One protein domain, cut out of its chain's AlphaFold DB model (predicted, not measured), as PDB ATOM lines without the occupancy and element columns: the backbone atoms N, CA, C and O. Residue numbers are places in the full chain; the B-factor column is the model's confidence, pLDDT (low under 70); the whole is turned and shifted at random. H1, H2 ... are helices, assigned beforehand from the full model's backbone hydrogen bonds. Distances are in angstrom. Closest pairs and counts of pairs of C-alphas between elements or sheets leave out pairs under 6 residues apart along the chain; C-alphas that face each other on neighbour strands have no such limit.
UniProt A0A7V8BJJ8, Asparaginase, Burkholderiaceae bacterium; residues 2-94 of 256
ATOM      1  N   VAL A   2     -61.598   2.850 -35.970       36.91
ATOM      2  CA  VAL A   2     -61.384   4.302 -36.079       36.91
ATOM      3  C   VAL A   2     -60.163   4.524 -36.969       36.91
ATOM      4  O   VAL A   2     -59.082   4.009 -36.672       36.91
ATOM      5  N   ALA A   3     -60.345   5.222 -38.091       44.78
ATOM      6  CA  ALA A   3     -59.256   5.633 -38.963       44.78
ATOM      7  C   ALA A   3     -58.254   6.425 -38.114       44.78
ATOM      8  O   ALA A   3     -58.527   7.548 -37.695       44.78
ATOM      9  N   ARG A   4     -57.116   5.806 -37.777       55.53
ATOM     10  CA  ARG A   4     -56.047   6.530 -37.093       55.53
ATOM     11  C   ARG A   4     -55.587   7.642 -38.037       55.53
ATOM     12  O   ARG A   4     -55.358   7.359 -39.214       55.53
ATOM     13  N   PRO A   5     -55.458   8.879 -37.548       62.12
ATOM     14  CA  PRO A   5     -55.044   9.998 -38.379       62.12
ATOM     15  C   PRO A   5     -53.653   9.750 -38.983       62.12
ATOM     16  O   PRO A   5     -52.825   9.068 -38.383       62.12
ATOM     17  N   LEU A   6     -53.390  10.320 -40.165       54.81
ATOM     18  CA  LEU A   6     -52.166  10.109 -40.959       54.81
ATOM     19  C   LEU A   6     -50.866  10.340 -40.161       54.81
ATOM     20  O   LEU A   6     -49.869   9.661 -40.387       54.81
ATOM     21  N   HIS A   7     -50.883  11.243 -39.172       66.25
ATOM     22  CA  HIS A   7     -49.733  11.490 -38.297       66.25
ATOM     23  C   HIS A   7     -49.346  10.288 -37.418       66.25
ATOM     24  O   HIS A   7     -48.222  10.237 -36.928       66.25
ATOM     25  N   ALA A   8     -50.233   9.305 -37.237       79.25
ATOM     26  CA  ALA A   8     -49.933   8.058 -36.538       79.25
ATOM     27  C   ALA A   8     -49.008   7.123 -37.338       79.25
ATOM     28  O   ALA A   8     -48.545   6.129 -36.785       79.25
ATOM     29  N   ALA A   9     -48.764   7.411 -38.621       91.88
ATOM     30  CA  ALA A   9     -47.788   6.691 -39.432       91.88
ATOM     31  C   ALA A   9     -46.362   7.243 -39.273       91.88
ATOM     32  O   ALA A   9     -45.431   6.638 -39.783       91.88
ATOM     33  N   LEU A  10     -46.156   8.388 -38.610       95.69
ATOM     34  CA  LEU A  10     -44.815   8.933 -38.391       95.69
ATOM     35  C   LEU A  10     -44.060   8.101 -37.346       95.69
ATOM     36  O   LEU A  10     -44.515   7.952 -36.216       95.69
ATOM     37  N   GLU A  11     -42.873   7.623 -37.716       96.12
ATOM     38  CA  GLU A  11     -42.012   6.780 -36.877       96.12
ATOM     39  C   GLU A  11     -40.774   7.543 -36.360       96.12
ATOM     40  O   GLU A  11     -39.827   6.935 -35.886       96.12
ATOM     41  N   CYS A  12     -40.779   8.884 -36.415       95.81
ATOM     42  CA  CYS A  12     -39.684   9.731 -35.912       95.81
ATOM     43  C   CYS A  12     -39.623   9.857 -34.382       95.81
ATOM     44  O   CYS A  12     -38.702  10.476 -33.857       95.81
ATOM     45  N   GLY A  13     -40.623   9.337 -33.666       94.00
ATOM     46  CA  GLY A  13     -40.773   9.539 -32.227       94.00
ATOM     47  C   GLY A  13     -41.290  10.933 -31.859       94.00
ATOM     48  O   GLY A  13     -41.576  11.772 -32.716       94.00
ATOM     49  N   VAL A  14     -41.445  11.168 -30.557       94.56
ATOM     50  CA  VAL A  14     -41.993  12.405 -29.990       94.56
ATOM     51  C   VAL A  14     -40.862  13.242 -29.398       94.56
ATOM     52  O   VAL A  14     -40.018  12.720 -28.680       94.56
ATOM     53  N   GLN A  15     -40.864  14.541 -29.686       93.31
ATOM     54  CA  GLN A  15     -39.894  15.505 -29.167       93.31
ATOM     55  C   GLN A  15     -40.614  16.818 -28.847       93.31
ATOM     56  O   GLN A  15     -41.616  17.147 -29.484       93.31
ATOM     57  N   TRP A  16     -40.095  17.574 -27.880       93.62
ATOM     58  CA  TRP A  16     -40.520  18.953 -27.652       93.62
ATOM     59  C   TRP A  16     -40.081  19.872 -28.804       93.62
ATOM     60  O   TRP A  16     -38.967  19.708 -29.314       93.62
ATOM     61  N   PRO A  17     -40.896  20.878 -29.179       92.56
ATOM     62  CA  PRO A  17     -40.446  21.950 -30.057       92.56
ATOM     63  C   PRO A  17     -39.190  22.627 -29.496       92.56
ATOM     64  O   PRO A  17     -39.099  22.880 -28.296       92.56
ATOM     65  N   SER A  18     -38.234  22.949 -30.369       89.88
ATOM     66  CA  SER A  18     -36.993  23.633 -29.980       89.88
ATOM     67  C   SER A  18     -37.110  25.160 -29.972       89.88
ATOM     68  O   SER A  18     -36.230  25.837 -29.452       89.88
ATOM     69  N   HIS A  19     -38.160  25.720 -30.582       92.69
ATOM     70  CA  HIS A  19     -38.426  27.157 -30.541       92.69
ATOM     71  C   HIS A  19     -39.047  27.516 -29.190       92.69
ATOM     72  O   HIS A  19     -40.131  27.033 -28.872       92.69
ATOM     73  N   GLU A  20     -38.373  28.365 -28.418       92.62
ATOM     74  CA  GLU A  20     -38.721  28.654 -27.022       92.62
ATOM     75  C   GLU A  20     -40.172  29.115 -26.840       92.62
ATOM     76  O   GLU A  20     -40.883  28.581 -25.994       92.62
ATOM     77  N   VAL A  21     -40.645  30.051 -27.671       93.38
ATOM     78  CA  VAL A  21     -42.035  30.537 -27.597       93.38
ATOM     79  C   VAL A  21     -43.020  29.392 -27.833       93.38
ATOM     80  O   VAL A  21     -43.943  29.206 -27.049       93.38
ATOM     81  N   ALA A  22     -42.764  28.556 -28.845       92.50
ATOM     82  CA  ALA A  22     -43.645  27.435 -29.170       92.50
ATOM     83  C   ALA A  22     -43.618  26.360 -28.076       92.50
ATOM     84  O   ALA A  22     -44.629  25.724 -27.797       92.50
ATOM     85  N   GLN A  23     -42.463  26.153 -27.439       93.94
ATOM     86  CA  GLN A  23     -42.329  25.245 -26.308       93.94
ATOM     87  C   GLN A  23     -43.157  25.725 -25.108       93.94
ATOM     88  O   GLN A  23     -43.883  24.920 -24.524       93.94
ATOM     89  N   ARG A  24     -43.079  27.018 -24.765       94.06
ATOM     90  CA  ARG A  24     -43.839  27.629 -23.660       94.06
ATOM     91  C   ARG A  24     -45.346  27.578 -23.916       94.06
ATOM     92  O   ARG A  24     -46.075  27.036 -23.091       94.06
ATOM     93  N   GLU A  25     -45.791  28.014 -25.095       93.31
ATOM     94  CA  GLU A  25     -47.201  27.935 -25.512       93.31
ATOM     95  C   GLU A  25     -47.732  26.494 -25.450       93.31
ATOM     96  O   GLU A  25     -48.841  26.234 -24.974       93.31
ATOM     97  N   TRP A  26     -46.932  25.517 -25.896       93.56
ATOM     98  CA  TRP A  26     -47.348  24.119 -25.859       93.56
ATOM     99  C   TRP A  26     -47.428  23.571 -24.435       93.56
ATOM    100  O   TRP A  26     -48.369  22.838 -24.116       93.56
ATOM    101  N   ALA A  27     -46.481  23.938 -23.569       93.00
ATOM    102  CA  ALA A  27     -46.490  23.555 -22.162       93.00
ATOM    103  C   ALA A  27     -47.734  24.097 -21.435       93.00
ATOM    104  O   ALA A  27     -48.372  23.365 -20.675       93.00
ATOM    105  N   GLU A  28     -48.131  25.335 -21.728       94.75
ATOM    106  CA  GLU A  28     -49.348  25.954 -21.191       94.75
ATOM    107  C   GLU A  28     -50.624  25.265 -21.685       94.75
ATOM    108  O   GLU A  28     -51.576  25.100 -20.921       94.75
ATOM    109  N   SER A  29     -50.632  24.778 -22.930       92.69
ATOM    110  CA  SER A  29     -51.798  24.110 -23.522       92.69
ATOM    111  C   SER A  29     -52.196  22.796 -22.832       92.69
ATOM    112  O   SER A  29     -53.319  22.326 -23.019       92.69
ATOM    113  N   ARG A  30     -51.277  22.163 -22.080       87.44
ATOM    114  CA  ARG A  30     -51.432  20.831 -21.451       87.44
ATOM    115  C   ARG A  30     -51.891  19.720 -22.411       87.44
ATOM    116  O   ARG A  30     -52.419  18.695 -21.979       87.44
ATOM    117  N   ARG A  31     -51.689  19.893 -23.721       89.62
ATOM    118  CA  ARG A  31     -52.009  18.887 -24.741       89.62
ATOM    119  C   ARG A  31     -50.864  17.881 -24.888       89.62
ATOM    120  O   ARG A  31     -49.698  18.270 -24.805       89.62
ATOM    121  N   PRO A  32     -51.159  16.600 -25.173       90.12
ATOM    122  CA  PRO A  32     -50.112  15.615 -25.399       90.12
ATOM    123  C   PRO A  32     -49.282  15.977 -26.636       90.12
ATOM    124  O   PRO A  32     -49.816  16.398 -27.667       90.12
ATOM    125  N   LEU A  33     -47.970  15.767 -26.544       91.56
ATOM    126  CA  LEU A  33     -47.099  15.796 -27.711       91.56
ATOM    127  C   LEU A  33     -47.340  14.554 -28.577       91.56
ATOM    128  O   LEU A  33     -47.545  13.447 -28.090       91.56
ATOM    129  N   GLY A  34     -47.264  14.753 -29.887       91.81
ATOM    130  CA  GLY A  34     -47.201  13.688 -30.887       91.81
ATOM    131  C   GLY A  34     -46.009  13.846 -31.830       91.81
ATOM    132  O   GLY A  34     -45.297  14.848 -31.780       91.81
ATOM    133  N   ALA A  35     -45.840  12.884 -32.737       93.62
ATOM    134  CA  ALA A  35     -44.733  12.842 -33.696       93.62
ATOM    135  C   ALA A  35     -44.632  14.081 -34.609       93.62
ATOM    136  O   ALA A  35     -43.558  14.384 -35.113       93.62
ATOM    137  N   LEU A  36     -45.720  14.842 -34.784       92.38
ATOM    138  CA  LEU A  36     -45.713  16.101 -35.540       92.38
ATOM    139  C   LEU A  36     -44.779  17.168 -34.947       92.38
ATOM    140  O   LEU A  36     -44.274  18.001 -35.693       92.38
ATOM    141  N   HIS A  37     -44.521  17.125 -33.639       93.12
ATOM    142  CA  HIS A  37     -43.652  18.091 -32.956       93.12
ATOM    143  C   HIS A  37     -42.169  17.730 -33.053       93.12
ATOM    144  O   HIS A  37     -41.317  18.537 -32.694       93.12
ATOM    145  N   ASN A  38     -41.853  16.530 -33.544       94.12
ATOM    146  CA  ASN A  38     -40.480  16.154 -33.818       94.12
ATOM    147  C   ASN A  38     -39.922  17.024 -34.947       94.12
ATOM    148  O   ASN A  38     -40.565  17.189 -35.985       94.12
ATOM    149  N   ASN A  39     -38.711  17.549 -34.774       93.12
ATOM    150  CA  ASN A  39     -38.071  18.408 -35.772       93.12
ATOM    151  C   ASN A  39     -37.803  17.691 -37.115       93.12
ATOM    152  O   ASN A  39     -37.604  18.340 -38.142       93.12
ATOM    153  N   CYS A  40     -37.826  16.359 -37.121       94.94
ATOM    154  CA  CYS A  40     -37.672  15.504 -38.287       94.94
ATOM    155  C   CYS A  40     -39.012  15.102 -38.925       94.94
ATOM    156  O   CYS A  40     -39.013  14.450 -39.969       94.94
ATOM    157  N   SER A  41     -40.159  15.498 -38.370       94.75
ATOM    158  CA  SER A  41     -41.478  15.085 -38.872       94.75
ATOM    159  C   SER A  41     -41.691  15.422 -40.356       94.75
ATOM    160  O   SER A  41     -42.271  14.622 -41.091       94.75
ATOM    161  N   GLY A  42     -41.132  16.537 -40.840       93.94
ATOM    162  CA  GLY A  42     -41.165  16.926 -42.255       93.94
ATOM    163  C   GLY A  42     -40.417  15.964 -43.190       93.94
ATOM    164  O   GLY A  42     -40.962  15.578 -44.224       93.94
ATOM    165  N   LYS A  43     -39.204  15.502 -42.826       94.88
ATOM    166  CA  LYS A  43     -38.480  14.508 -43.652       94.88
ATOM    167  C   LYS A  43     -39.196  13.156 -43.640       94.88
ATOM    168  O   LYS A  43     -39.308  12.507 -44.675       94.88
ATOM    169  N   HIS A  44     -39.783  12.793 -42.501       97.44
ATOM    170  CA  HIS A  44     -40.589  11.582 -42.362       97.44
ATOM    171  C   HIS A  44     -41.883  11.628 -43.178       97.44
ATOM    172  O   HIS A  44     -42.243  10.632 -43.802       97.44
ATOM    173  N   ALA A  45     -42.547  12.781 -43.263       96.25
ATOM    174  CA  ALA A  45     -43.671  12.969 -44.177       96.25
ATOM    175  C   ALA A  45     -43.252  12.758 -45.644       96.25
ATOM    176  O   ALA A  45     -43.995  12.150 -46.413       96.25
ATOM    177  N   GLY A  46     -42.037  13.180 -46.019       96.12
ATOM    178  CA  GLY A  46     -41.439  12.872 -47.321       96.12
ATOM    179  C   GLY A  46     -41.270  11.368 -47.562       96.12
ATOM    180  O   GLY A  46     -41.692  10.867 -48.605       96.12
ATOM    181  N   PHE A  47     -40.737  10.627 -46.585       97.81
ATOM    182  CA  PHE A  47     -40.605   9.165 -46.659       97.81
ATOM    183  C   PHE A  47     -41.961   8.463 -46.795       97.81
ATOM    184  O   PHE A  47     -42.114   7.575 -47.633       97.81
ATOM    185  N   LEU A  48     -42.969   8.901 -46.037       97.25
ATOM    186  CA  LEU A  48     -44.339   8.401 -46.162       97.25
ATOM    187  C   LEU A  48     -44.928   8.690 -47.545       97.25
ATOM    188  O   LEU A  48     -45.603   7.835 -48.108       97.25
ATOM    189  N   CYS A  49     -44.655   9.864 -48.118       96.94
ATOM    190  CA  CYS A  49     -45.112  10.210 -49.462       96.94
ATOM    191  C   CYS A  49     -44.526   9.250 -50.509       96.94
ATOM    192  O   CYS A  49     -45.276   8.676 -51.301       96.94
ATOM    193  N   VAL A  50     -43.213   8.994 -50.451       97.00
ATOM    194  CA  VAL A  50     -42.539   7.996 -51.300       97.00
ATOM    195  C   VAL A  50     -43.147   6.608 -51.092       97.00
ATOM    196  O   VAL A  50     -43.526   5.954 -52.059       97.00
ATOM    197  N   GLY A  51     -43.326   6.182 -49.841       97.81
ATOM    198  CA  GLY A  51     -43.915   4.884 -49.519       97.81
ATOM    199  C   GLY A  51     -45.341   4.709 -50.050       97.81
ATOM    200  O   GLY A  51     -45.654   3.671 -50.624       97.81
ATOM    201  N   CYS A  52     -46.186   5.737 -49.958       97.56
ATOM    202  CA  CYS A  52     -47.530   5.726 -50.537       97.56
ATOM    203  C   CYS A  52     -47.511   5.598 -52.067       97.56
ATOM    204  O   CYS A  52     -48.352   4.895 -52.631       97.56
ATOM    205  N   LEU A  53     -46.570   6.259 -52.749       97.75
ATOM    206  CA  LEU A  53     -46.408   6.138 -54.202       97.75
ATOM    207  C   LEU A  53     -45.959   4.726 -54.597       97.75
ATOM    208  O   LEU A  53     -46.532   4.140 -55.515       97.75
ATOM    209  N   MET A  54     -44.998   4.153 -53.868       97.94
ATOM    210  CA  MET A  54     -44.534   2.778 -54.079       97.94
ATOM    211  C   MET A  54     -45.652   1.757 -53.843       97.94
ATOM    212  O   MET A  54     -45.826   0.847 -54.650       97.94
ATOM    213  N   ALA A  55     -46.439   1.931 -52.778       97.81
ATOM    214  CA  ALA A  55     -47.571   1.065 -52.471       97.81
ATOM    215  C   ALA A  55     -48.597   1.059 -53.611       97.81
ATOM    216  O   ALA A  55     -48.977  -0.006 -54.089       97.81
ATOM    217  N   ARG A  56     -48.971   2.246 -54.112       97.31
ATOM    218  CA  ARG A  56     -49.892   2.391 -55.251       97.31
ATOM    219  C   ARG A  56     -49.365   1.713 -56.512       97.31
ATOM    220  O   ARG A  56     -50.117   0.990 -57.153       97.31
ATOM    221  N   ALA A  57     -48.086   1.903 -56.837       97.56
ATOM    222  CA  ALA A  57     -47.462   1.274 -58.002       97.56
ATOM    223  C   ALA A  57     -47.446  -0.265 -57.919       97.56
ATOM    224  O   ALA A  57     -47.438  -0.934 -58.945       97.56
ATOM    225  N   GLN A  58     -47.465  -0.819 -56.704       97.19
ATOM    226  CA  GLN A  58     -47.481  -2.262 -56.444       97.19
ATOM    227  C   GLN A  58     -48.889  -2.817 -56.171       97.19
ATOM    228  O   GLN A  58     -49.016  -3.996 -55.853       97.19
ATOM    229  N   GLY A  59     -49.941  -1.990 -56.226       96.94
ATOM    230  CA  GLY A  59     -51.301  -2.405 -55.858       96.94
ATOM    231  C   GLY A  59     -51.453  -2.808 -54.384       96.94
ATOM    232  O   GLY A  59     -52.323  -3.606 -54.050       96.94
ATOM    233  N   ARG A  60     -50.595  -2.290 -53.496       96.88
ATOM    234  CA  ARG A  60     -50.582  -2.601 -52.059       96.88
ATOM    235  C   ARG A  60     -51.283  -1.515 -51.251       96.88
ATOM    236  O   ARG A  60     -51.267  -0.342 -51.624       96.88
ATOM    237  N   GLU A  61     -51.850  -1.897 -50.108       95.94
ATOM    238  CA  GLU A  61     -52.453  -0.945 -49.177       95.94
ATOM    239  C   GLU A  61     -51.354  -0.030 -48.582       95.94
ATOM    240  O   GLU A  61     -50.375  -0.533 -48.017       95.94
ATOM    241  N   PRO A  62     -51.453   1.308 -48.739       94.50
ATOM    242  CA  PRO A  62     -50.389   2.223 -48.332       94.50
ATOM    243  C   PRO A  62     -50.015   2.156 -46.855       94.50
ATOM    244  O   PRO A  62     -48.831   2.222 -46.530       94.50
ATOM    245  N   ARG A  63     -50.987   2.038 -45.949       91.62
ATOM    246  CA  ARG A  63     -50.737   2.065 -44.504       91.62
ATOM    247  C   ARG A  63     -49.988   0.824 -44.024       91.62
ATOM    248  O   ARG A  63     -49.124   0.942 -43.157       91.62
ATOM    249  N   GLU A  64     -50.280  -0.341 -44.580       93.88
ATOM    250  CA  GLU A  64     -49.536  -1.576 -44.348       93.88
ATOM    251  C   GLU A  64     -48.144  -1.507 -44.966       93.88
ATOM    252  O   GLU A  64     -47.170  -1.892 -44.320       93.88
ATOM    253  N   PHE A  65     -48.035  -0.979 -46.190       96.56
ATOM    254  CA  PHE A  65     -46.763  -0.869 -46.897       96.56
ATOM    255  C   PHE A  65     -45.747  -0.020 -46.140       96.56
ATOM    256  O   PHE A  65     -44.586  -0.399 -46.067       96.56
ATOM    257  N   VAL A  66     -46.159   1.124 -45.590       96.12
ATOM    258  CA  VAL A  66     -45.233   2.047 -44.917       96.12
ATOM    259  C   VAL A  66     -44.857   1.608 -43.503       96.12
ATOM    260  O   VAL A  66     -44.035   2.259 -42.875       96.12
ATOM    261  N   ARG A  67     -45.428   0.533 -42.954       95.81
ATOM    262  CA  ARG A  67     -45.138   0.132 -41.573       95.81
ATOM    263  C   ARG A  67     -43.675  -0.292 -41.407       95.81
ATOM    264  O   ARG A  67     -43.214  -1.251 -42.029       95.81
ATOM    265  N   GLY A  68     -42.967   0.340 -40.474       96.44
ATOM    266  CA  GLY A  68     -41.551   0.090 -40.237       96.44
ATOM    267  C   GLY A  68     -40.657   0.705 -41.309       96.44
ATOM    268  O   GLY A  68     -39.580   0.159 -41.561       96.44
ATOM    269  N   TYR A  69     -41.087   1.793 -41.967       97.56
ATOM    270  CA  TYR A  69     -40.304   2.408 -43.041       97.56
ATOM    271  C   TYR A  69     -38.949   2.927 -42.582       97.56
ATOM    272  O   TYR A  69     -38.109   3.174 -43.434       97.56
ATOM    273  N   VAL A  70     -38.725   3.103 -41.278       97.81
ATOM    274  CA  VAL A  70     -37.438   3.558 -40.731       97.81
ATOM    275  C   VAL A  70     -36.365   2.467 -40.714       97.81
ATOM    276  O   VAL A  70     -35.199   2.773 -40.496       97.81
ATOM    277  N   ARG A  71     -36.714   1.195 -40.961       97.81
ATOM    278  CA  ARG A  71     -35.724   0.108 -41.023       97.81
ATOM    279  C   ARG A  71     -34.875   0.214 -42.288       97.81
ATOM    280  O   ARG A  71     -35.404   0.449 -43.372       97.81
ATOM    281  N   ALA A  72     -33.570  -0.026 -42.160       95.75
ATOM    282  CA  ALA A  72     -32.613   0.081 -43.265       95.75
ATOM    283  C   ALA A  72     -32.960  -0.801 -44.476       95.75
ATOM    284  O   ALA A  72     -32.731  -0.419 -45.621       95.75
ATOM    285  N   ASP A  73     -33.541  -1.974 -44.230       96.00
ATOM    286  CA  ASP A  73     -33.934  -2.929 -45.259       96.00
ATOM    287  C   ASP A  73     -35.285  -2.602 -45.912       96.00
ATOM    288  O   ASP A  73     -35.637  -3.236 -46.911       96.00
ATOM    289  N   HIS A  74     -36.031  -1.621 -45.399       98.25
ATOM    290  CA  HIS A  74     -37.334  -1.249 -45.927       98.25
ATOM    291  C   HIS A  74     -37.211  -0.629 -47.331       98.25
ATOM    292  O   HIS A  74     -36.328   0.206 -47.546       98.25
ATOM    293  N   PRO A  75     -38.113  -0.937 -48.287       98.31
ATOM    294  CA  PRO A  75     -38.039  -0.399 -49.649       98.31
ATOM    295  C   PRO A  75     -37.907   1.130 -49.729       98.31
ATOM    296  O   PRO A  75     -37.152   1.637 -50.548       98.31
ATOM    297  N   VAL A  76     -38.586   1.865 -48.841       98.31
ATOM    298  CA  VAL A  76     -38.455   3.333 -48.753       98.31
ATOM    299  C   VAL A  76     -37.029   3.759 -48.390       98.31
ATOM    300  O   VAL A  76     -36.489   4.653 -49.035       98.31
ATOM    301  N   MET A  77     -36.394   3.123 -47.398       98.06
ATOM    302  CA  MET A  77     -35.022   3.471 -47.004       98.06
ATOM    303  C   MET A  77     -33.997   3.047 -48.044       98.06
ATOM    304  O   MET A  77     -33.013   3.755 -48.220       98.06
ATOM    305  N   ARG A  78     -34.252   1.982 -48.811       97.44
ATOM    306  CA  ARG A  78     -33.413   1.639 -49.970       97.44
ATOM    307  C   ARG A  78     -33.375   2.777 -50.990       97.44
ATOM    308  O   ARG A  78     -32.289   3.114 -51.451       97.44
ATOM    309  N   GLU A  79     -34.507   3.434 -51.256       97.56
ATOM    310  CA  GLU A  79     -34.534   4.593 -52.161       97.56
ATOM    311  C   GLU A  79     -33.877   5.835 -51.577       97.56
ATOM    312  O   GLU A  79     -33.198   6.568 -52.301       97.56
ATOM    313  N   VAL A  80     -34.010   6.056 -50.269       97.19
ATOM    314  CA  VAL A  80     -33.272   7.117 -49.573       97.19
ATOM    315  C   VAL A  80     -31.765   6.872 -49.684       97.19
ATOM    316  O   VAL A  80     -31.032   7.768 -50.104       97.19
ATOM    317  N   SER A  81     -31.300   5.655 -49.400       97.31
ATOM    318  CA  SER A  81     -29.893   5.272 -49.526       97.31
ATOM    319  C   SER A  81     -29.411   5.370 -50.974       97.31
ATOM    320  O   SER A  81     -28.351   5.933 -51.222       97.31
ATOM    321  N   ALA A  82     -30.200   4.941 -51.963       97.06
ATOM    322  CA  ALA A  82     -29.849   5.080 -53.377       97.06
ATOM    323  C   ALA A  82     -29.735   6.550 -53.821       97.06
ATOM    324  O   ALA A  82     -28.881   6.885 -54.650       97.06
ATOM    325  N   ALA A  83     -30.579   7.438 -53.287       97.00
ATOM    326  CA  ALA A  83     -30.484   8.875 -53.527       97.00
ATOM    327  C   ALA A  83     -29.233   9.478 -52.868       97.00
ATOM    328  O   ALA A  83     -28.515  10.242 -53.517       97.00
ATOM    329  N   LEU A  84     -28.927   9.089 -51.625       97.38
ATOM    330  CA  LEU A  84     -27.710   9.501 -50.923       97.38
ATOM    331  C   LEU A  84     -26.444   9.024 -51.643       97.38
ATOM    332  O   LEU A  84     -25.529   9.824 -51.829       97.38
ATOM    333  N   GLN A  85     -26.396   7.774 -52.114       97.62
ATOM    334  CA  GLN A  85     -25.265   7.243 -52.885       97.62
ATOM    335  C   GLN A  85     -25.039   8.036 -54.168       97.62
ATOM    336  O   GLN A  85     -23.914   8.413 -54.473       97.62
ATOM    337  N   ALA A  86     -26.100   8.350 -54.912       97.62
ATOM    338  CA  ALA A  86     -25.944   9.122 -56.141       97.62
ATOM    339  C   ALA A  86     -25.532  10.572 -55.891       97.62
ATOM    340  O   ALA A  86     -24.762  11.130 -56.669       97.62
ATOM    341  N   ALA A  87     -26.010  11.185 -54.809       98.00
ATOM    342  CA  ALA A  87     -25.584  12.529 -54.453       98.00
ATOM    343  C   ALA A  87     -24.114  12.532 -54.006       98.00
ATOM    344  O   ALA A  87     -23.309  13.291 -54.534       98.00
ATOM    345  N   THR A  88     -23.727  11.631 -53.108       98.12
ATOM    346  CA  THR A  88     -22.414  11.658 -52.433       98.12
ATOM    347  C   THR A  88     -21.308  10.912 -53.180       98.12
ATOM    348  O   THR A  88     -20.131  11.189 -52.975       98.12
ATOM    349  N   GLY A  89     -21.660   9.954 -54.042       96.94
ATOM    350  CA  GLY A  89     -20.721   8.972 -54.592       96.94
ATOM    351  C   GLY A  89     -20.158   7.999 -53.547       96.94
ATOM    352  O   GLY A  89     -19.192   7.302 -53.838       96.94
ATOM    353  N   CYS A  90     -20.707   7.978 -52.330       97.38
ATOM    354  CA  CYS A  90     -20.295   7.071 -51.267       97.38
ATOM    355  C   CYS A  90     -20.933   5.693 -51.472       97.38
ATOM    356  O   CYS A  90     -22.110   5.613 -51.815       97.38
ATOM    357  N   ASP A  91     -20.175   4.620 -51.242       96.06
ATOM    358  CA  ASP A  91     -20.719   3.264 -51.138       96.06
ATOM    359  C   ASP A  91     -21.254   3.055 -49.716       96.06
ATOM    360  O   ASP A  91     -20.494   2.794 -48.777       96.06
ATOM    361  N   LEU A  92     -22.570   3.199 -49.544       95.56
ATOM    362  CA  LEU A  92     -23.201   3.130 -48.225       95.56
ATOM    363  C   LEU A  92     -23.252   1.706 -47.666       95.56
ATOM    364  O   LEU A  92     -23.440   1.553 -46.461       95.56
ATOM    365  N   ALA A  93     -23.049   0.671 -48.488       93.12
ATOM    366  CA  ALA A  93     -22.949  -0.704 -47.999       93.12
ATOM    367  C   ALA A  93     -21.653  -0.939 -47.205       93.12
ATOM    368  O   ALA A  93     -21.585  -1.857 -46.389       93.12
ATOM    369  N   ARG A  94     -20.630  -0.108 -47.437       94.69
ATOM    370  CA  ARG A  94     -19.323  -0.170 -46.767       94.69
ATOM    371  C   ARG A  94     -19.088   0.972 -45.781       94.69
ATOM    372  O   ARG A  94     -18.067   0.976 -45.093       94.69
TER     373      ARG A  94
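What this domain is: This is residues 2 to 94 of the 256 residues of the protein "Asparaginase" of Burkholderiaceae bacterium (UniProt A0A7V8BJJ8). H5 angles away from H3's middle; H2 lies far off at the other end. The printed part has 93 residues, with five named helices and no named strand: all helix. It is loose: radius of gyration of the C-alphas 16.1 A, spans 45 by 37 by 16 A.

How they stand to each other: H1, residues 6 to 9, is close to but not clearly touching H3, residues 41 to 57. H2, residues 20 to 29, touches no helix. H4, residues 62 to 65, touches H3 at 51 to 56 alone; C-alphas 52 and 62 are closest, 5.0 A. H5, residues 75 to 88, touches H3 with 75 to 77 alone, at a steep tilt of 65 degrees, opposite ways; C-alphas 51 and 76 are closest, 5.7 A. In H2, H3 and H5 every O i to N i+4 pair is within hydrogen-bond range.

Where its parts are: H3 is 24.3 A long; C-alpha 6 is at (-52.166, 10.109, -40.959), C-alpha 88 at (-22.414, 11.658, -52.433).

The domain as a whole: The link H2 to H3 is long; residues 2 to 7 are under pLDDT 70.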